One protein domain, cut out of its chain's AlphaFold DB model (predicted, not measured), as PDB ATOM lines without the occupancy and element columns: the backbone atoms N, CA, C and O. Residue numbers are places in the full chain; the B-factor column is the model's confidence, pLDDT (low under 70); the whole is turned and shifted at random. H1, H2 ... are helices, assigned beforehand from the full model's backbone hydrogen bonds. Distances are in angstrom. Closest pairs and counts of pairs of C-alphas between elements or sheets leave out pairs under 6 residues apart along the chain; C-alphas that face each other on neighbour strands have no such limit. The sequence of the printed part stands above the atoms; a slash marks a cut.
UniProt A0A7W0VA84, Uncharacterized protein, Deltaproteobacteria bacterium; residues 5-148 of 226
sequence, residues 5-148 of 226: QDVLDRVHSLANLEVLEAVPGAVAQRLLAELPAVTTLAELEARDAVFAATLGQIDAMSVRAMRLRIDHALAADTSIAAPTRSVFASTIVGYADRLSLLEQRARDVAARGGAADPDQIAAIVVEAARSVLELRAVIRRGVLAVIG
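AT A GLANCE: This is residues 5 to 148 of the 226 residues of an uncharacterized protein of Deltaproteobacteria bacterium (UniProt A0A7W0VA84). Two long helices, H4 and H8, lie side by side running opposite ways and make the core of a rod, with the short helices H1, H2 and H3 packed along one side of this pair and H5, H6 and H7 along the other. H7 folds back on the first part of H8, and H5 folds back on the last part of H4. The printed part has 144 residues with eight named helices, H1 to H8 in order along the chain, and no named strand; the class is all helix. It is only just loose, close to compact, with a radius of gyration of the C-alphas of 17.6 A, and spans 63 by 26 by 21 A.

IN THESE COORDINATES: The longest helix, H4, takes residues 41 to 73 and measures 48.0 A from C-alpha 41 at (277.974, 221.003, 239.752) to C-alpha 73 at (288.209, 265.852, 253.524). H8, residues 118 to 148, measures 44.4 A and ends with C-alpha 148 at (276.566, 237.048, 232.744). H7, residues 99 to 112, measures 20.0 A. The shorter helices are H1, residues 5 to 9, H2, residues 14 to 22, H3, residues 26 to 34, H5, residues 82 to 90, and H6, residues 92 to 95. C-alpha 5, where H1 begins, is at (290.035, 240.315, 246.256).

HOW THE PARTS SIT: H4 is the hub, touching five other helices. It touches H8 at a shallow tilt of 18 degrees, opposite ways; their closest C-alphas, those of Arg 69 and Ala 128, are 5.9 A apart. H4 touches H1 with residues 54 to 61 alone, the closest C-alphas being those of Leu 8 and Met 61, 6.1 A apart. With residues 65 to 69 alone it touches H2 at a steep tilt of 56 degrees; the closest C-alphas, of Leu 14 and Leu 68, are 6.3 A apart. H4 and H5 form a helical hairpin at a shallow tilt of 34 degrees, only just short of steep, with the C-alphas of Met 66 and Ala 89 closest at 5.1 A. H6 touches H4, closest at the C-alphas of Val 63 and Ile 92, 6.5 A. H3 touches H8 at a shallow tilt of 27 degrees, the same way, with the C-alphas of Ala 28 and Val 143 closest at 4.9 A. H7 and H8 form another helical hairpin at 33 degrees, only just shallow, with the C-alphas of Ala 106 and Ala 122 closest at 4.8 A. H4 and H7 are apart. In H1, H2, H3, H4, H5, H7 and H8 every O i to N i+4 pair is within hydrogen-bond range; H6 is too short for such a pair, and its one O i to N i+3 pair is within range.

THE WHOLE: The two C-alphas farthest apart, those of Thr 39 and Ala 116, are 63.0 A from each other. The printed part, residues 5 to 148, has no cut. No link is long; those from H3 to H4 and from H4 to H5 are short, and the others are tight. The mean pLDDT of the printed part is 97.0, and no printed residue is under 70.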
ATOM      1  N   GLN A   5     290.098 239.939 244.852       95.06
ATOM      2  CA  GLN A   5     290.035 240.315 246.256       95.06
ATOM      3  C   GLN A   5     291.230 241.194 246.658       95.06
ATOM      4  O   GLN A   5     291.026 242.239 247.272       95.06
ATOM      5  N   ASP A   6     292.458 240.846 246.257       95.19
ATOM      6  CA  ASP A   6     293.650 241.645 246.576       95.19
ATOM      7  C   ASP A   6     293.533 243.078 246.033       95.19
ATOM      8  O   ASP A   6     294.030 244.020 246.652       95.19
ATOM      9  N   VAL A   7     292.891 243.267 244.872       95.81
ATOM     10  CA  VAL A   7     292.639 244.604 244.307       95.81
ATOM     11  C   VAL A   7     291.722 245.420 245.226       95.81
ATOM     12  O   VAL A   7     292.016 246.583 245.498       95.81
ATOM     13  N   LEU A   8     290.648 244.816 245.744       96.25
ATOM     14  CA  LEU A   8     289.704 245.472 246.659       96.25
ATOM     15  C   LEU A   8     290.303 245.712 248.057       96.25
ATOM     16  O   LEU A   8     290.007 246.722 248.706       96.25
ATOM     17  N   ASP A   9     291.154 244.806 248.533       95.56
ATOM     18  CA  ASP A   9     291.776 244.881 249.859       95.56
ATOM     19  C   ASP A   9     292.932 245.889 249.923       95.56
ATOM     20  O   ASP A   9     293.226 246.435 250.989       95.56
ATOM     21  N   ARG A  10     293.524 246.255 248.778       94.62
ATOM     22  CA  ARG A  10     294.514 247.344 248.690       94.62
ATOM     23  C   ARG A  10     293.948 248.727 249.009       94.62
ATOM     24  O   ARG A  10     294.732 249.640 249.263       94.62
ATOM     25  N   VAL A  11     292.626 248.905 249.044       95.31
ATOM     26  CA  VAL A  11     291.966 250.176 249.399       95.31
ATOM     27  C   VAL A  11     292.081 250.439 250.909       95.31
ATOM     28  O   VAL A  11     291.122 250.319 251.673       95.31
ATOM     29  N   HIS A  12     293.293 250.782 251.343       95.06
ATOM     30  CA  HIS A  12     293.656 251.134 252.720       95.06
ATOM     31  C   HIS A  12     294.322 252.522 252.820       95.06
ATOM     32  O   HIS A  12     294.758 252.929 253.895       95.06
ATOM     33  N   SER A  13     294.438 253.244 251.703       96.69
ATOM     34  CA  SER A  13     294.942 254.618 251.610       96.69
ATOM     35  C   SER A  13     294.251 255.345 250.451       96.69
ATOM     36  O   SER A  13     293.722 254.692 249.549       96.69
ATOM     37  N   LEU A  14     294.268 256.683 250.451       95.88
ATOM     38  CA  LEU A  14     293.721 257.462 249.333       95.88
ATOM     39  C   LEU A  14     294.471 257.217 248.025       95.88
ATOM     40  O   LEU A  14     293.832 256.999 247.009       95.88
ATOM     41  N   ALA A  15     295.803 257.136 248.061       96.94
ATOM     42  CA  ALA A  15     296.590 256.841 246.865       96.94
ATOM     43  C   ALA A  15     296.194 255.492 246.229       96.94
ATOM     44  O   ALA A  15     296.075 255.383 245.013       96.94
ATOM     45  N   ASN A  16     295.933 254.460 247.040       96.81
ATOM     46  CA  ASN A  16     295.476 253.173 246.511       96.81
ATOM     47  C   ASN A  16     294.031 253.228 245.996       96.81
ATOM     48  O   ASN A  16     293.698 252.511 245.053       96.81
ATOM     49  N   LEU A  17     293.178 254.062 246.599       97.69
ATOM     50  CA  LEU A  17     291.829 254.316 246.100       97.69
ATOM     51  C   LEU A  17     291.869 255.012 244.730       97.69
ATOM     52  O   LEU A  17     291.200 254.559 243.810       97.69
ATOM     53  N   GLU A  18     292.712 256.031 244.561       97.00
ATOM     54  CA  GLU A  18     292.914 256.738 243.288       97.00
ATOM     55  C   GLU A  18     293.418 255.800 242.180       97.00
ATOM     56  O   GLU A  18     292.964 255.867 241.038       97.00
ATOM     57  N   VAL A  19     294.313 254.862 242.514       97.25
ATOM     58  CA  VAL A  19     294.764 253.822 241.573       97.25
ATOM     59  C   VAL A  19     293.601 252.934 241.118       97.25
ATOM     60  O   VAL A  19     293.515 252.596 239.935       97.25
ATOM     61  N   LEU A  20     292.698 252.558 242.029       97.12
ATOM     62  CA  LEU A  20     291.504 251.784 241.682       97.12
ATOM     63  C   LEU A  20     290.524 252.605 240.831       97.12
ATOM     64  O   LEU A  20     289.959 252.075 239.877       97.12
ATOM     65  N   GLU A  21     290.347 253.890 241.133       97.00
ATOM     66  CA  GLU A  21     289.492 254.815 240.375       97.00
ATOM     67  C   GLU A  21     289.985 255.046 238.947       97.00
ATOM     68  O   GLU A  21     289.175 255.184 238.031       97.00
ATOM     69  N   ALA A  22     291.302 255.028 238.734       97.50
ATOM     70  CA  ALA A  22     291.888 255.122 237.404       97.50
ATOM     71  C   ALA A  22     291.615 253.871 236.545       97.50
ATOM     72  O   ALA A  22     291.557 253.967 235.318       97.50
ATOM     73  N   VAL A  23     291.453 252.695 237.166       96.88
ATOM     74  CA  VAL A  23     291.241 251.417 236.461       96.88
ATOM     75  C   VAL A  23     290.179 250.557 237.171       96.88
ATOM     76  O   VAL A  23     290.474 249.454 237.644       96.88
ATOM     77  N   PRO A  24     288.904 250.985 237.212       94.94
ATOM     78  CA  PRO A  24     287.865 250.273 237.961       94.94
ATOM     79  C   PRO A  24     287.559 248.891 237.362       94.94
ATOM     80  O   PRO A  24     287.155 247.967 238.068       94.94
ATOM     81  N   GLY A  25     287.821 248.708 236.062       96.62
ATOM     82  CA  GLY A  25     287.697 247.421 235.372       96.62
ATOM     83  C   GLY A  25     288.706 246.354 235.817       96.62
ATOM     84  O   GLY A  25     288.528 245.187 235.473       96.62
ATOM     85  N   ALA A  26     289.737 246.711 236.594       96.25
ATOM     86  CA  ALA A  26     290.753 245.765 237.051       96.25
ATOM     87  C   ALA A  26     290.155 244.617 237.879       96.25
ATOM     88  O   ALA A  26     290.572 243.476 237.717       96.25
ATOM     89  N   VAL A  27     289.148 244.889 238.717       97.44
ATOM     90  CA  VAL A  27     288.494 243.859 239.548       97.44
ATOM     91  C   VAL A  27     287.817 242.803 238.672       97.44
ATOM     92  O   VAL A  27     288.050 241.613 238.854       97.44
ATOM     93  N   ALA A  28     287.034 243.232 237.679       97.88
ATOM     94  CA  ALA A  28     286.331 242.332 236.766       97.88
ATOM     95  C   ALA A  28     287.304 241.510 235.901       97.88
ATOM     96  O   ALA A  28     287.126 240.307 235.739       97.88
ATOM     97  N   GLN A  29     288.372 242.140 235.396       96.69
ATOM     98  CA  GLN A  29     289.410 241.448 234.622       96.69
ATOM     99  C   GLN A  29     290.129 240.374 235.444       96.69
ATOM    100  O   GLN A  29     290.406 239.290 234.933       96.69
ATOM    101  N   ARG A  30     290.436 240.666 236.713       96.88
ATOM    102  CA  ARG A  30     291.068 239.709 237.630       96.88
ATOM    103  C   ARG A  30     290.135 238.556 237.968       96.88
ATOM    104  O   ARG A  30     290.529 237.410 237.787       96.88
ATOM    105  N   LEU A  31     288.880 238.861 238.297       97.12
ATOM    106  CA  LEU A  31     287.861 237.849 238.564       97.12
ATOM    107  C   LEU A  31     287.717 236.877 237.386       97.12
ATOM    108  O   LEU A  31     287.750 235.669 237.582       97.12
ATOM    109  N   LEU A  32     287.624 237.392 236.157       95.88
ATOM    110  CA  LEU A  32     287.540 236.551 234.963       95.88
ATOM    111  C   LEU A  32     288.785 235.667 234.778       95.88
ATOM    112  O   LEU A  32     288.662 234.516 234.379       95.88
ATOM    113  N   ALA A  33     289.979 236.189 235.069       95.00
ATOM    114  CA  ALA A  33     291.232 235.448 234.928       95.00
ATOM    115  C   ALA A  33     291.453 234.378 236.017       95.00
ATOM    116  O   ALA A  33     292.257 233.470 235.822       95.00
ATOM    117  N   GLU A  34     290.792 234.503 237.168       94.19
ATOM    118  CA  GLU A  34     290.921 233.583 238.307       94.19
ATOM    119  C   GLU A  34     289.990 232.379 238.228       94.19
ATOM    120  O   GLU A  34     290.261 231.355 238.855       94.19
ATOM    121  N   LEU A  35     288.889 232.505 237.493       93.81
ATOM    122  CA  LEU A  35     287.836 231.504 237.483       93.81
ATOM    123  C   LEU A  35     288.081 230.467 236.382       93.81
ATOM    124  O   LEU A  35     288.034 230.811 235.198       93.81
ATOM    125  N   PRO A  36     288.329 229.194 236.742       90.94
ATOM    126  CA  PRO A  36     288.477 228.137 235.755       90.94
ATOM    127  C   PRO A  36     287.131 227.798 235.099       90.94
ATOM    128  O   PRO A  36     286.055 228.130 235.608       90.94
ATOM    129  N   ALA A  37     287.204 227.085 233.973       89.88
ATOM    130  CA  ALA A  37     286.038 226.424 233.395       89.88
ATOM    131  C   ALA A  37     285.474 225.390 234.382       89.88
ATOM    132  O   ALA A  37     286.235 224.731 235.093       89.88
ATOM    133  N   VAL A  38     284.148 225.243 234.416       93.88
ATOM    134  CA  VAL A  38     283.478 224.305 235.324       93.88
ATOM    135  C   VAL A  38     283.132 223.002 234.621       93.88
ATOM    136  O   VAL A  38     282.583 222.977 233.520       93.88
ATOM    137  N   THR A  39     283.428 221.894 235.288       92.75
ATOM    138  CA  THR A  39     283.164 220.541 234.792       92.75
ATOM    139  C   THR A  39     282.200 219.752 235.676       92.75
ATOM    140  O   THR A  39     281.699 218.693 235.295       92.75
ATOM    141  N   THR A  40     281.894 220.272 236.863       95.62
ATOM    142  CA  THR A  40     281.008 219.640 237.841       95.62
ATOM    143  C   THR A  40     280.037 220.647 238.456       95.62
ATOM    144  O   THR A  40     280.295 221.851 238.475       95.62
ATOM    145  N   LEU A  41     278.921 220.157 239.010       95.19
ATOM    146  CA  LEU A  41     277.974 221.003 239.752       95.19
ATOM    147  C   LEU A  41     278.622 221.643 240.988       95.19
ATOM    148  O   LEU A  41     278.303 222.779 241.319       95.19
ATOM    149  N   ALA A  42     279.550 220.940 241.642       96.19
ATOM    150  CA  ALA A  42     280.264 221.457 242.807       96.19
ATOM    151  C   ALA A  42     281.193 222.628 242.442       96.19
ATOM    152  O   ALA A  42     281.264 223.611 243.173       96.19
ATOM    153  N   GLU A  43     281.878 222.557 241.297       96.69
ATOM    154  CA  GLU A  43     282.686 223.673 240.785       96.69
ATOM    155  C   GLU A  43     281.812 224.866 240.385       96.69
ATOM    156  O   GLU A  43     282.164 226.015 240.660       96.69
ATOM    157  N   LEU A  44     280.647 224.601 239.783       96.81
ATOM    158  CA  LEU A  44     279.664 225.630 239.461       96.81
ATOM    159  C   LEU A  44     279.150 226.338 240.730       96.81
ATOM    160  O   LEU A  44     279.124 227.567 240.768       96.81
ATOM    161  N   GLU A  45     278.817 225.584 241.778       97.06
ATOM    162  CA  GLU A  45     278.402 226.116 243.082       97.06
ATOM    163  C   GLU A  45     279.517 226.920 243.767       97.06
ATOM    164  O   GLU A  45     279.275 228.021 244.263       97.06
ATOM    165  N   ALA A  46     280.755 226.418 243.757       96.75
ATOM    166  CA  ALA A  46     281.896 227.121 244.338       96.75
ATOM    167  C   ALA A  46     282.137 228.474 243.655       96.75
ATOM    168  O   ALA A  46     282.385 229.478 244.323       96.75
ATOM    169  N   ARG A  47     282.022 228.527 242.325       97.12
ATOM    170  CA  ARG A  47     282.157 229.773 241.565       97.12
ATOM    171  C   ARG A  47     280.996 230.741 241.808       97.12
ATOM    172  O   ARG A  47     281.244 231.936 241.943       97.12
ATOM    173  N   ASP A  48     279.764 230.249 241.931       97.44
ATOM    174  CA  ASP A  48     278.608 231.071 242.330       97.44
ATOM    175  C   ASP A  48     278.839 231.741 243.696       97.44
ATOM    176  O   ASP A  48     278.620 232.944 243.858       97.44
ATOM    177  N   ALA A  49     279.391 230.995 244.659       97.06
ATOM    178  CA  ALA A  49     279.763 231.541 245.959       97.06
ATOM    179  C   ALA A  49     280.858 232.619 245.856       97.06
ATOM    180  O   ALA A  49     280.784 233.630 246.561       97.06
ATOM    181  N   VAL A  50     281.840 232.453 244.958       97.75
ATOM    182  CA  VAL A  50     282.851 233.490 244.675       97.75
ATOM    183  C   VAL A  50     282.191 234.762 244.141       97.75
ATOM    184  O   VAL A  50     282.516 235.846 244.620       97.75
ATOM    185  N   PHE A  51     281.222 234.661 243.226       97.69
ATOM    186  CA  PHE A  51     280.500 235.828 242.709       97.69
ATOM    187  C   PHE A  51     279.786 236.613 243.812       97.69
ATOM    188  O   PHE A  51     279.974 237.828 243.932       97.69
ATOM    189  N   ALA A  52     279.008 235.921 244.648       97.31
ATOM    190  CA  ALA A  52     278.317 236.543 245.773       97.31
ATOM    191  C   ALA A  52     279.310 237.181 246.763       97.31
ATOM    192  O   ALA A  52     279.111 238.318 247.203       97.31
ATOM    193  N   ALA A  53     280.419 236.495 247.060       97.50
ATOM    194  CA  ALA A  53     281.469 237.009 247.933       97.50
ATOM    195  C   ALA A  53     282.137 238.269 247.361       97.50
ATOM    196  O   ALA A  53     282.267 239.260 248.078       97.50
ATOM    197  N   THR A  54     282.506 238.283 246.077       98.44
ATOM    198  CA  THR A  54     283.111 239.454 245.421       98.44
ATOM    199  C   THR A  54     282.165 240.655 245.428       98.44
ATOM    200  O   THR A  54     282.589 241.773 245.724       98.44
ATOM    201  N   LEU A  55     280.871 240.446 245.169       98.06
ATOM    202  CA  LEU A  55     279.872 241.515 245.248       98.06
ATOM    203  C   LEU A  55     279.756 242.084 246.675       98.06
ATOM    204  O   LEU A  55     279.701 243.303 246.836       98.06
ATOM    205  N   GLY A  56     279.816 241.238 247.709       97.44
ATOM    206  CA  GLY A  56     279.888 241.686 249.105       97.44
ATOM    207  C   GLY A  56     281.197 242.410 249.458       97.44
ATOM    208  O   GLY A  56     281.197 243.385 250.212       97.44
ATOM    209  N   GLN A  57     282.327 241.994 248.880       98.19
ATOM    210  CA  GLN A  57     283.624 242.659 249.064       98.19
ATOM    211  C   GLN A  57     283.646 244.067 248.454       98.19
ATOM    212  O   GLN A  57     284.275 244.961 249.018       98.19
ATOM    213  N   ILE A  58     282.932 244.297 247.348       98.44
ATOM    214  CA  ILE A  58     282.757 245.636 246.761       98.44
ATOM    215  C   ILE A  58     282.028 246.570 247.740       98.44
ATOM    216  O   ILE A  58     282.414 247.734 247.893       98.44
ATOM    217  N   ASP A  59     281.021 246.067 248.453       97.88
ATOM    218  CA  ASP A  59     280.307 246.838 249.476       97.88
ATOM    219  C   ASP A  59     281.216 247.158 250.667       97.88
ATOM    220  O   ASP A  59     281.292 248.309 251.105       97.88
ATOM    221  N   ALA A  60     281.987 246.175 251.137       97.25
ATOM    222  CA  ALA A  60     282.974 246.382 252.195       97.25
ATOM    223  C   ALA A  60     284.071 247.387 251.787       97.25
ATOM    224  O   ALA A  60     284.471 248.233 252.591       97.25
ATOM    225  N   MET A  61     284.537 247.333 250.537       98.12
ATOM    226  CA  MET A  61     285.483 248.296 249.972       98.12
ATOM    227  C   MET A  61     284.882 249.703 249.932       98.12
ATOM    228  O   MET A  61     285.545 250.650 250.343       98.12
ATOM    229  N   SER A  62     283.610 249.840 249.546       98.31
ATOM    230  CA  SER A  62     282.913 251.134 249.499       98.31
ATOM    231  C   SER A  62     282.849 251.802 250.876       98.31
ATOM    232  O   SER A  62     283.086 253.002 251.002       98.31
ATOM    233  N   VAL A  63     282.617 251.023 251.938       98.19
ATOM    234  CA  VAL A  63     282.677 251.520 253.325       98.19
ATOM    235  C   VAL A  63     284.077 252.042 253.670       98.19
ATOM    236  O   VAL A  63     284.211 253.130 254.238       98.19
ATOM    237  N   ARG A  64     285.137 251.304 253.307       98.19
ATOM    238  CA  ARG A  64     286.529 251.736 253.533       98.19
ATOM    239  C   ARG A  64     286.867 253.003 252.747       98.19
ATOM    240  O   ARG A  64     287.417 253.938 253.323       98.19
ATOM    241  N   ALA A  65     286.502 253.048 251.469       98.38
ATOM    242  CA  ALA A  65     286.715 254.194 250.594       98.38
ATOM    243  C   ALA A  65     286.016 255.450 251.131       98.38
ATOM    244  O   ALA A  65     286.635 256.511 251.209       98.38
ATOM    245  N   MET A  66     284.765 255.318 251.591       98.50
ATOM    246  CA  MET A  66     284.033 256.430 252.200       98.50
ATOM    247  C   MET A  66     284.725 256.935 253.462       98.50
ATOM    248  O   MET A  66     284.895 258.139 253.632       98.50
ATOM    249  N   ARG A  67     285.183 256.029 254.332       98.00
ATOM    250  CA  ARG A  67     285.920 256.419 255.536       98.00
ATOM    251  C   ARG A  67     287.191 257.198 255.196       98.00
ATOM    252  O   ARG A  67     287.390 258.271 255.753       98.00
ATOM    253  N   LEU A  68     288.004 256.694 254.262       97.94
ATOM    254  CA  LEU A  68     289.229 257.361 253.805       97.94
ATOM    255  C   LEU A  68     288.940 258.766 253.262       97.94
ATOM    256  O   LEU A  68     289.620 259.720 253.637       97.94
ATOM    257  N   ARG A  69     287.913 258.900 252.412       97.88
ATOM    258  CA  ARG A  69     287.528 260.183 251.808       97.88
ATOM    259  C   ARG A  69     287.014 261.181 252.842       97.88
ATOM    260  O   ARG A  69     287.489 262.312 252.842       97.88
ATOM    261  N   ILE A  70     286.109 260.789 253.746       97.19
ATOM    262  CA  ILE A  70     285.615 261.707 254.791       97.19
ATOM    263  C   ILE A  70     286.748 262.089 255.753       97.19
ATOM    264  O   ILE A  70     286.904 263.269 256.056       97.19
ATOM    265  N   ASP A  71     287.531 261.122 256.250       96.75
ATOM    266  CA  ASP A  71     288.599 261.404 257.220       96.75
ATOM    267  C   ASP A  71     289.639 262.377 256.641       96.75
ATOM    268  O   ASP A  71     290.143 263.232 257.367       96.75
ATOM    269  N   HIS A  72     289.920 262.291 255.338       96.31
ATOM    270  CA  HIS A  72     290.790 263.242 254.653       96.31
ATOM    271  C   HIS A  72     290.122 264.599 254.412       96.31
ATOM    272  O   HIS A  72     290.702 265.631 254.744       96.31
ATOM    273  N   ALA A  73     288.905 264.613 253.866       95.62
ATOM    274  CA  ALA A  73     288.209 265.852 253.524       95.62
ATOM    275  C   ALA A  73     287.884 266.707 254.762       95.62
ATOM    276  O   ALA A  73     287.875 267.932 254.688       95.62
ATOM    277  N   LEU A  74     287.666 266.060 255.910       95.62
ATOM    278  CA  LEU A  74     287.405 266.699 257.200       95.62
ATOM    279  C   LEU A  74     288.621 266.644 258.137       95.62
ATOM    280  O   LEU A  74     288.460 266.708 259.353       95.62
ATOM    281  N   ALA A  75     289.845 266.506 257.617       95.44
ATOM    282  CA  ALA A  75     291.040 266.390 258.459       95.44
ATOM    283  C   ALA A  75     291.276 267.625 259.352       95.44
ATOM    284  O   ALA A  75     291.773 267.489 260.469       95.44
ATOM    285  N   ALA A  76     290.904 268.815 258.871       93.12
ATOM    286  CA  ALA A  76     291.011 270.080 259.603       93.12
ATOM    287  C   ALA A  76     289.715 270.480 260.336       93.12
ATOM    288  O   ALA A  76     289.706 271.480 261.054       93.12
ATOM    289  N   ASP A  77     288.631 269.721 260.162       93.19
ATOM    290  CA  ASP A  77     287.320 270.021 260.730       93.19
ATOM    291  C   ASP A  77     287.004 269.087 261.908       93.19
ATOM    292  O   ASP A  77     287.164 267.867 261.838       93.19
ATOM    293  N   THR A  78     286.549 269.672 263.018       93.31
ATOM    294  CA  THR A  78     286.196 268.933 264.244       93.31
ATOM    295  C   THR A  78     284.693 268.909 264.524       93.31
ATOM    296  O   THR A  78     284.267 268.292 265.500       93.31
ATOM    297  N   SER A  79     283.881 269.521 263.655       95.31
ATOM    298  CA  SER A  79     282.426 269.618 263.814       95.31
ATOM    299  C   SER A  79     281.724 268.267 263.647       95.31
ATOM    300  O   SER A  79     280.666 268.028 264.228       95.31
ATOM    301  N   ILE A  80     282.334 267.333 262.914       96.12
ATOM    302  CA  ILE A  80     281.880 265.944 262.834       96.12
ATOM    303  C   ILE A  80     282.916 265.036 263.491       96.12
ATOM    304  O   ILE A  80     283.963 264.721 262.922       96.12
ATOM    305  N   ALA A  81     282.585 264.553 264.687       95.69
ATOM    306  CA  ALA A  81     283.443 263.642 265.431       95.69
ATOM    307  C   ALA A  81     283.686 262.323 264.669       95.69
ATOM    308  O   ALA A  81     282.796 261.791 263.998       95.69
ATOM    309  N   ALA A  82     284.878 261.742 264.842       95.19
ATOM    310  CA  ALA A  82     285.294 260.507 264.170       95.19
ATOM    311  C   ALA A  82     284.297 259.328 264.288       95.19
ATOM    312  O   ALA A  82     284.076 258.652 263.278       95.19
ATOM    313  N   PRO A  83     283.629 259.079 265.439       96.81
ATOM    314  CA  PRO A  83     282.597 258.043 265.519       96.81
ATOM    315  C   PRO A  83     281.441 258.271 264.539       96.81
ATOM    316  O   PRO A  83     280.981 257.327 263.901       96.81
ATOM    317  N   THR A  84     281.005 259.519 264.353       97.12
ATOM    318  CA  THR A  84     279.919 259.851 263.424       97.12
ATOM    319  C   THR A  84     280.362 259.733 261.968       97.12
ATOM    320  O   THR A  84     279.605 259.209 261.150       97.12
ATOM    321  N   ARG A  85     281.611 260.106 261.647       97.25
ATOM    322  CA  ARG A  85     282.204 259.847 260.318       97.25
ATOM    323  C   ARG A  85     282.193 258.352 259.988       97.25
ATOM    324  O   ARG A  85     281.812 257.968 258.886       97.25
ATOM    325  N   SER A  86     282.521 257.506 260.967       96.94
ATOM    326  CA  SER A  86     282.455 256.044 260.834       96.94
ATOM    327  C   SER A  86     281.032 255.541 260.556       96.94
ATOM    328  O   SER A  86     280.850 254.671 259.707       96.94
ATOM    329  N   VAL A  87     280.012 256.114 261.209       97.88
ATOM    330  CA  VAL A  87     278.599 255.774 260.951       97.88
ATOM    331  C   VAL A  87     278.174 256.162 259.535       97.88
ATOM    332  O   VAL A  87     277.515 255.372 258.861       97.88
ATOM    333  N   PHE A  88     278.552 257.347 259.045       97.56
ATOM    334  CA  PHE A  88     278.273 257.726 257.655       97.56
ATOM    335  C   PHE A  88     278.958 256.786 256.662       97.56
ATOM    336  O   PHE A  88     278.319 256.335 255.713       97.56
ATOM    337  N   ALA A  89     280.215 256.419 256.918       97.69
ATOM    338  CA  ALA A  89     280.934 255.469 256.082       97.69
ATOM    339  C   ALA A  89     280.285 254.076 256.072       97.69
ATOM    340  O   ALA A  89     280.083 253.512 255.002       97.69
ATOM    341  N   SER A  90     279.901 253.526 257.229       97.69
ATOM    342  CA  SER A  90     279.297 252.186 257.309       97.69
ATOM    343  C   SER A  90     277.896 252.102 256.702       97.69
ATOM    344  O   SER A  90     277.450 251.017 256.337       97.69
ATOM    345  N   THR A  91     277.209 253.236 256.562       97.62
ATOM    346  CA  THR A  91     275.852 253.310 256.005       97.62
ATOM    347  C   THR A  91     275.811 253.783 254.550       97.62
ATOM    348  O   THR A  91     274.722 253.891 253.986       97.62
ATOM    349  N   ILE A  92     276.969 254.003 253.911       97.94
ATOM    350  CA  ILE A  92     277.062 254.607 252.574       97.94
ATOM    351  C   ILE A  92     276.269 253.853 251.502       97.94
ATOM    352  O   ILE A  92     275.531 254.474 250.741       97.94
ATOM    353  N   VAL A  93     276.337 252.518 251.487       95.81
ATOM    354  CA  VAL A  93     275.612 251.689 250.509       95.81
ATOM    355  C   VAL A  93     274.100 251.898 250.634       95.81
ATOM    356  O   VAL A  93     273.400 251.994 249.632       95.81
ATOM    357  N   GLY A  94     273.594 252.067 251.860       95.69
ATOM    358  CA  GLY A  94     272.179 252.345 252.109       95.69
ATOM    359  C   GLY A  94     271.729 253.748 251.683       95.69
ATOM    360  O   GLY A  94     270.522 253.988 251.593       95.69
ATOM    361  N   TYR A  95     272.658 254.671 251.431       96.00
ATOM    362  CA  TYR A  95     272.362 256.021 250.949       96.00
ATOM    363  C   TYR A  95     272.408 256.165 249.427       96.00
ATOM    364  O   TYR A  95     272.161 257.274 248.961       96.00
ATOM    365  N   ALA A  96     272.669 255.095 248.662       93.56
ATOM    366  CA  ALA A  96     272.779 255.154 247.200       93.56
ATOM    367  C   ALA A  96     271.637 255.955 246.539       93.56
ATOM    368  O   ALA A  96     271.899 256.878 245.774       93.56
ATOM    369  N   ASP A  97     270.394 255.700 246.956       94.69
ATOM    370  CA  ASP A  97     269.195 256.385 246.447       94.69
ATOM    371  C   ASP A  97     268.656 257.470 247.402       94.69
ATOM    372  O   ASP A  97     267.524 257.936 247.281       94.69
ATOM    373  N   ARG A  98     269.435 257.838 248.427       96.62
ATOM    374  CA  ARG A  98     269.008 258.702 249.544       96.62
ATOM    375  C   ARG A  98     270.084 259.711 249.948       96.62
ATOM    376  O   ARG A  98     270.229 260.023 251.132       96.62
ATOM    377  N   LEU A  99     270.831 260.243 248.980       97.38
ATOM    378  CA  LEU A  99     271.885 261.231 249.239       97.38
ATOM    379  C   LEU A  99     271.363 262.511 249.908       97.38
ATOM    380  O   LEU A  99     272.050 263.062 250.761       97.38
ATOM    381  N   SER A 100     270.129 262.930 249.620       97.62
ATOM    382  CA  SER A 100     269.485 264.065 250.300       97.62
ATOM    383  C   SER A 100     269.302 263.833 251.806       97.62
ATOM    384  O   SER A 100     269.461 264.752 252.608       97.62
ATOM    385  N   LEU A 101     269.026 262.592 252.224       97.94
ATOM    386  CA  LEU A 101     268.951 262.226 253.640       97.94
ATOM    387  C   LEU A 101     270.337 262.244 254.297       97.94
ATOM    388  O   LEU A 101     270.458 262.652 255.453       97.94
ATOM    389  N   LEU A 102     271.377 261.797 253.585       98.19
ATOM    390  CA  LEU A 102     272.757 261.898 254.067       98.19
ATOM    391  C   LEU A 102     273.160 263.364 254.249       98.19
ATOM    392  O   LEU A 102     273.701 263.711 255.295       98.19
ATOM    393  N   GLU A 103     272.848 264.218 253.275       98.44
ATOM    394  CA  GLU A 103     273.098 265.659 253.327       98.44
ATOM    395  C   GLU A 103     272.446 266.300 254.555       98.44
ATOM    396  O   GLU A 103     273.120 266.960 255.345       98.44
ATOM    397  N   GLN A 104     271.148 266.046 254.761       98.44
ATOM    398  CA  GLN A 104     270.413 266.543 255.923       98.44
ATOM    399  C   GLN A 104     271.085 266.111 257.231       98.44
ATOM    400  O   GLN A 104     271.339 266.935 258.106       98.44
ATOM    401  N   ARG A 105     271.432 264.825 257.354       98.25
ATOM    402  CA  ARG A 105     272.081 264.294 258.558       98.25
ATOM    403  C   ARG A 105     273.470 264.887 258.778       98.25
ATOM    404  O   ARG A 105     273.823 265.164 259.922       98.25
ATOM    405  N   ALA A 106     274.255 265.067 257.719       98.19
ATOM    406  CA  ALA A 106     275.581 265.666 257.801       98.19
ATOM    407  C   ALA A 106     275.494 267.129 258.256       98.19
ATOM    408  O   ALA A 106     276.188 267.500 259.202       98.19
ATOM    409  N   ARG A 107     274.572 267.906 257.675       98.62
ATOM    410  CA  ARG A 107     274.267 269.288 258.077       98.62
ATOM    411  C   ARG A 107     273.870 269.371 259.550       98.62
ATOM    412  O   ARG A 107     274.458 270.141 260.303       98.62
ATOM    413  N   ASP A 108     272.922 268.540 259.984       98.38
ATOM    414  CA  ASP A 108     272.418 268.535 261.364       98.38
ATOM    415  C   ASP A 108     273.500 268.155 262.386       98.38
ATOM    416  O   ASP A 108     273.498 268.617 263.532       98.38
ATOM    417  N   VAL A 109     274.419 267.260 262.017       98.25
ATOM    418  CA  VAL A 109     275.560 266.899 262.867       98.25
ATOM    419  C   VAL A 109     276.578 268.035 262.905       98.25
ATOM    420  O   VAL A 109     276.970 268.426 264.001       98.25
ATOM    421  N   ALA A 110     276.954 268.594 261.753       97.94
ATOM    422  CA  ALA A 110     277.917 269.690 261.658       97.94
ATOM    423  C   ALA A 110     277.447 270.931 262.434       97.94
ATOM    424  O   ALA A 110     278.210 271.503 263.212       97.94
ATOM    425  N   ALA A 111     276.165 271.296 262.315       98.19
ATOM    426  CA  ALA A 111     275.570 272.407 263.057       98.19
ATOM    427  C   ALA A 111     275.645 272.192 264.577       98.19
ATOM    428  O   ALA A 111     276.058 273.084 265.316       98.19
ATOM    429  N   ARG A 112     275.307 270.987 265.059       97.81
ATOM    430  CA  ARG A 112     275.416 270.644 266.489       97.81
ATOM    431  C   ARG A 112     276.861 270.588 266.981       97.81
ATOM    432  O   ARG A 112     277.103 270.858 268.153       97.81
ATOM    433  N   GLY A 113     277.796 270.242 266.104       97.00
ATOM    434  CA  GLY A 113     279.230 270.253 266.375       97.00
ATOM    435  C   GLY A 113     279.887 271.628 266.269       97.00
ATOM    436  O   GLY A 113     281.093 271.722 266.472       97.00
ATOM    437  N   GLY A 114     279.127 272.687 265.965       97.12
ATOM    438  CA  GLY A 114     279.639 274.057 265.910       97.12
ATOM    439  C   GLY A 114     280.401 274.401 264.629       97.12
ATOM    440  O   GLY A 114     281.267 275.272 264.668       97.12
ATOM    441  N   ALA A 115     280.103 273.739 263.505       97.00
ATOM    442  CA  ALA A 115     280.627 274.153 262.203       97.00
ATOM    443  C   ALA A 115     280.261 275.618 261.916       97.00
ATOM    444  O   ALA A 115     279.111 276.020 262.101       97.00
ATOM    445  N   ALA A 116     281.226 276.397 261.420       96.06
ATOM    446  CA  ALA A 116     280.973 277.768 260.973       96.06
ATOM    447  C   ALA A 116     280.027 277.805 259.759       96.06
ATOM    448  O   ALA A 116     279.205 278.710 259.650       96.06
ATOM    449  N   ASP A 117     280.129 276.797 258.887       97.69
ATOM    450  CA  ASP A 117     279.264 276.594 257.726       97.69
ATOM    451  C   ASP A 117     278.833 275.110 257.641       97.69
ATOM    452  O   ASP A 117     279.530 274.278 257.049       97.69
ATOM    453  N   PRO A 118     277.703 274.734 258.270       98.19
ATOM    454  CA  PRO A 118     277.196 273.362 258.231       98.19
ATOM    455  C   PRO A 118     276.815 272.876 256.826       98.19
ATOM    456  O   PRO A 118     276.881 271.672 256.565       98.19
ATOM    457  N   ASP A 119     276.416 273.784 255.930       98.38
ATOM    458  CA  ASP A 119     276.046 273.455 254.552       98.38
ATOM    459  C   ASP A 119     277.274 273.047 253.741       98.38
ATOM    460  O   ASP A 119     277.245 272.037 253.035       98.38
ATOM    461  N   GLN A 120     278.385 273.769 253.904       98.06
ATOM    462  CA  GLN A 120     279.656 273.410 253.282       98.06
ATOM    463  C   GLN A 120     280.136 272.023 253.734       98.06
ATOM    464  O   GLN A 120     280.541 271.206 252.903       98.06
ATOM    465  N   ILE A 121     280.060 271.722 255.035       98.19
ATOM    466  CA  ILE A 121     280.450 270.404 255.562       98.19
ATOM    467  C   ILE A 121     279.548 269.297 255.003       98.19
ATOM    468  O   ILE A 121     280.042 268.245 254.590       98.19
ATOM    469  N   ALA A 122     278.235 269.530 254.937       98.31
ATOM    470  CA  ALA A 122     277.303 268.582 254.338       98.31
ATOM    471  C   ALA A 122     277.619 268.323 252.856       98.31
ATOM    472  O   ALA A 122     277.658 267.165 252.437       98.31
ATOM    473  N   ALA A 123     277.919 269.373 252.087       98.38
ATOM    474  CA  ALA A 123     278.299 269.260 250.682       98.38
ATOM    475  C   ALA A 123     279.574 268.419 250.493       98.38
ATOM    476  O   ALA A 123     279.604 267.547 249.625       98.38
ATOM    477  N   ILE A 124     280.591 268.605 251.343       98.25
ATOM    478  CA  ILE A 124     281.825 267.799 251.326       98.25
ATOM    479  C   ILE A 124     281.522 266.310 251.555       98.25
ATOM    480  O   ILE A 124     282.035 265.450 250.835       98.25
ATOM    481  N   VAL A 125     280.670 265.988 252.535       98.25
ATOM    482  CA  VAL A 125     280.278 264.598 252.824       98.25
ATOM    483  C   VAL A 125     279.510 263.984 251.651       98.25
ATOM    484  O   VAL A 125     279.765 262.834 251.291       98.25
ATOM    485  N   VAL A 126     278.591 264.731 251.035       98.44
ATOM    486  CA  VAL A 126     277.816 264.259 249.876       98.44
ATOM    487  C   VAL A 126     278.702 264.051 248.652       98.44
ATOM    488  O   VAL A 126     278.519 263.067 247.939       98.44
ATOM    489  N   GLU A 127     279.680 264.921 248.415       98.31
ATOM    490  CA  GLU A 127     280.613 264.766 247.297       98.31
ATOM    491  C   GLU A 127     281.488 263.516 247.470       98.31
ATOM    492  O   GLU A 127     281.620 262.705 246.550       98.31
ATOM    493  N   ALA A 128     281.995 263.285 248.686       98.06
ATOM    494  CA  ALA A 128     282.691 262.045 249.019       98.06
ATOM    495  C   ALA A 128     281.796 260.811 248.797       98.06
ATOM    496  O   ALA A 128     282.246 259.827 248.208       98.06
ATOM    497  N   ALA A 129     280.526 260.877 249.215       98.44
ATOM    498  CA  ALA A 129     279.557 259.797 249.041       98.44
ATOM    499  C   ALA A 129     279.300 259.486 247.568       98.44
ATOM    500  O   ALA A 129     279.351 258.322 247.169       98.44
ATOM    501  N   ARG A 130     279.037 260.521 246.765       98.44
ATOM    502  CA  ARG A 130     278.755 260.389 245.335       98.44
ATOM    503  C   ARG A 130     279.906 259.694 244.621       98.44
ATOM    504  O   ARG A 130     279.677 258.682 243.968       98.44
ATOM    505  N   SER A 131     281.135 260.163 244.833       97.94
ATOM    506  CA  SER A 131     282.322 259.584 244.203       97.94
ATOM    507  C   SER A 131     282.511 258.097 244.548       97.94
ATOM    508  O   SER A 131     282.756 257.278 243.661       97.94
ATOM    509  N   VAL A 132     282.311 257.705 245.814       98.44
ATOM    510  CA  VAL A 132     282.390 256.291 246.229       98.44
ATOM    511  C   VAL A 132     281.288 255.448 245.595       98.44
ATOM    512  O   VAL A 132     281.543 254.329 245.147       98.44
ATOM    513  N   LEU A 133     280.055 255.955 245.562       98.50
ATOM    514  CA  LEU A 133     278.910 255.235 245.006       98.50
ATOM    515  C   LEU A 133     279.016 255.068 243.487       98.50
ATOM    516  O   LEU A 133     278.656 254.012 242.966       98.50
ATOM    517  N   GLU A 134     279.562 256.059 242.785       98.38
ATOM    518  CA  GLU A 134     279.872 255.969 241.358       98.38
ATOM    519  C   GLU A 134     280.931 254.897 241.087       98.38
ATOM    520  O   GLU A 134     280.705 254.010 240.258       98.38
ATOM    521  N   LEU A 135     282.040 254.903 241.839       98.44
ATOM    522  CA  LEU A 135     283.071 253.867 241.742       98.44
ATOM    523  C   LEU A 135     282.483 252.475 242.000       98.44
ATOM    524  O   LEU A 135     282.681 251.551 241.206       98.44
ATOM    525  N   ARG A 136     281.704 252.331 243.079       98.44
ATOM    526  CA  ARG A 136     280.994 251.094 243.424       98.44
ATOM    527  C   ARG A 136     280.132 250.610 242.262       98.44
ATOM    528  O   ARG A 136     280.198 249.435 241.907       98.44
ATOM    529  N   ALA A 137     279.328 251.493 241.672       98.31
ATOM    530  CA  ALA A 137     278.436 251.148 240.572       98.31
ATOM    531  C   ALA A 137     279.209 250.685 239.328       98.31
ATOM    532  O   ALA A 137     278.813 249.714 238.683       98.31
ATOM    533  N   VAL A 138     280.329 251.334 238.996       98.50
ATOM    534  CA  VAL A 138     281.183 250.927 237.869       98.50
ATOM    535  C   VAL A 138     281.780 249.539 238.107       98.50
ATOM    536  O   VAL A 138     281.636 248.670 237.246       98.50
ATOM    537  N   ILE A 139     282.391 249.306 239.272       98.56
ATOM    538  CA  ILE A 139     283.010 248.015 239.605       98.56
ATOM    539  C   ILE A 139     281.951 246.905 239.633       98.56
ATOM    540  O   ILE A 139     282.137 245.859 239.009       98.56
ATOM    541  N   ARG A 140     280.811 247.147 240.297       98.50
ATOM    542  CA  ARG A 140     279.701 246.188 240.379       98.50
ATOM    543  C   ARG A 140     279.182 245.813 238.994       98.50
ATOM    544  O   ARG A 140     279.052 244.627 238.715       98.50
ATOM    545  N   ARG A 141     278.942 246.790 238.108       98.56
ATOM    546  CA  ARG A 141     278.525 246.511 236.720       98.56
ATOM    547  C   ARG A 141     279.544 245.654 235.974       98.56
ATOM    548  O   ARG A 141     279.144 244.735 235.272       98.56
ATOM    549  N   GLY A 142     280.839 245.924 236.143       98.50
ATOM    550  CA  GLY A 142     281.899 245.112 235.539       98.50
ATOM    551  C   GLY A 142     281.865 243.655 236.008       98.50
ATOM    552  O   GLY A 142     281.948 242.745 235.188       98.50
ATOM    553  N   VAL A 143     281.691 243.425 237.312       98.69
ATOM    554  CA  VAL A 143     281.575 242.071 237.879       98.69
ATOM    555  C   VAL A 143     280.296 241.368 237.413       98.69
ATOM    556  O   VAL A 143     280.365 240.217 236.996       98.69
ATOM    557  N   LEU A 144     279.151 242.055 237.403       98.69
ATOM    558  CA  LEU A 144     277.890 241.498 236.893       98.69
ATOM    559  C   LEU A 144     277.981 241.125 235.406       98.69
ATOM    560  O   LEU A 144     277.464 240.087 235.005       98.69
ATOM    561  N   ALA A 145     278.691 241.914 234.595       98.50
ATOM    562  CA  ALA A 145     278.943 241.571 233.197       98.50
ATOM    563  C   ALA A 145     279.783 240.289 233.057       98.50
ATOM    564  O   ALA A 145     279.470 239.444 232.222       98.50
ATOM    565  N   VAL A 146     280.814 240.110 233.893       98.44
ATOM    566  CA  VAL A 146     281.611 238.869 233.931       98.44
ATOM    567  C   VAL A 146     280.748 237.668 234.312       98.44
ATOM    568  O   VAL A 146     280.838 236.632 233.659       98.44
ATOM    569  N   ILE A 147     279.884 237.815 235.320       98.56
ATOM    570  CA  ILE A 147     278.949 236.763 235.745       98.56
ATOM    571  C   ILE A 147     278.043 236.353 234.582       98.56
ATOM    572  O   ILE A 147     277.948 235.165 234.284       98.56
ATOM    573  N   GLY A 148     277.436 237.323 233.888       98.38
ATOM    574  CA  GLY A 148     276.566 237.048 232.744       98.38
ATOM    575  C   GLY A 148     277.289 236.327 231.602       98.38
ATOM    576  O   GLY A 148     276.772 235.349 231.067       98.38
TER     577      GLY A 148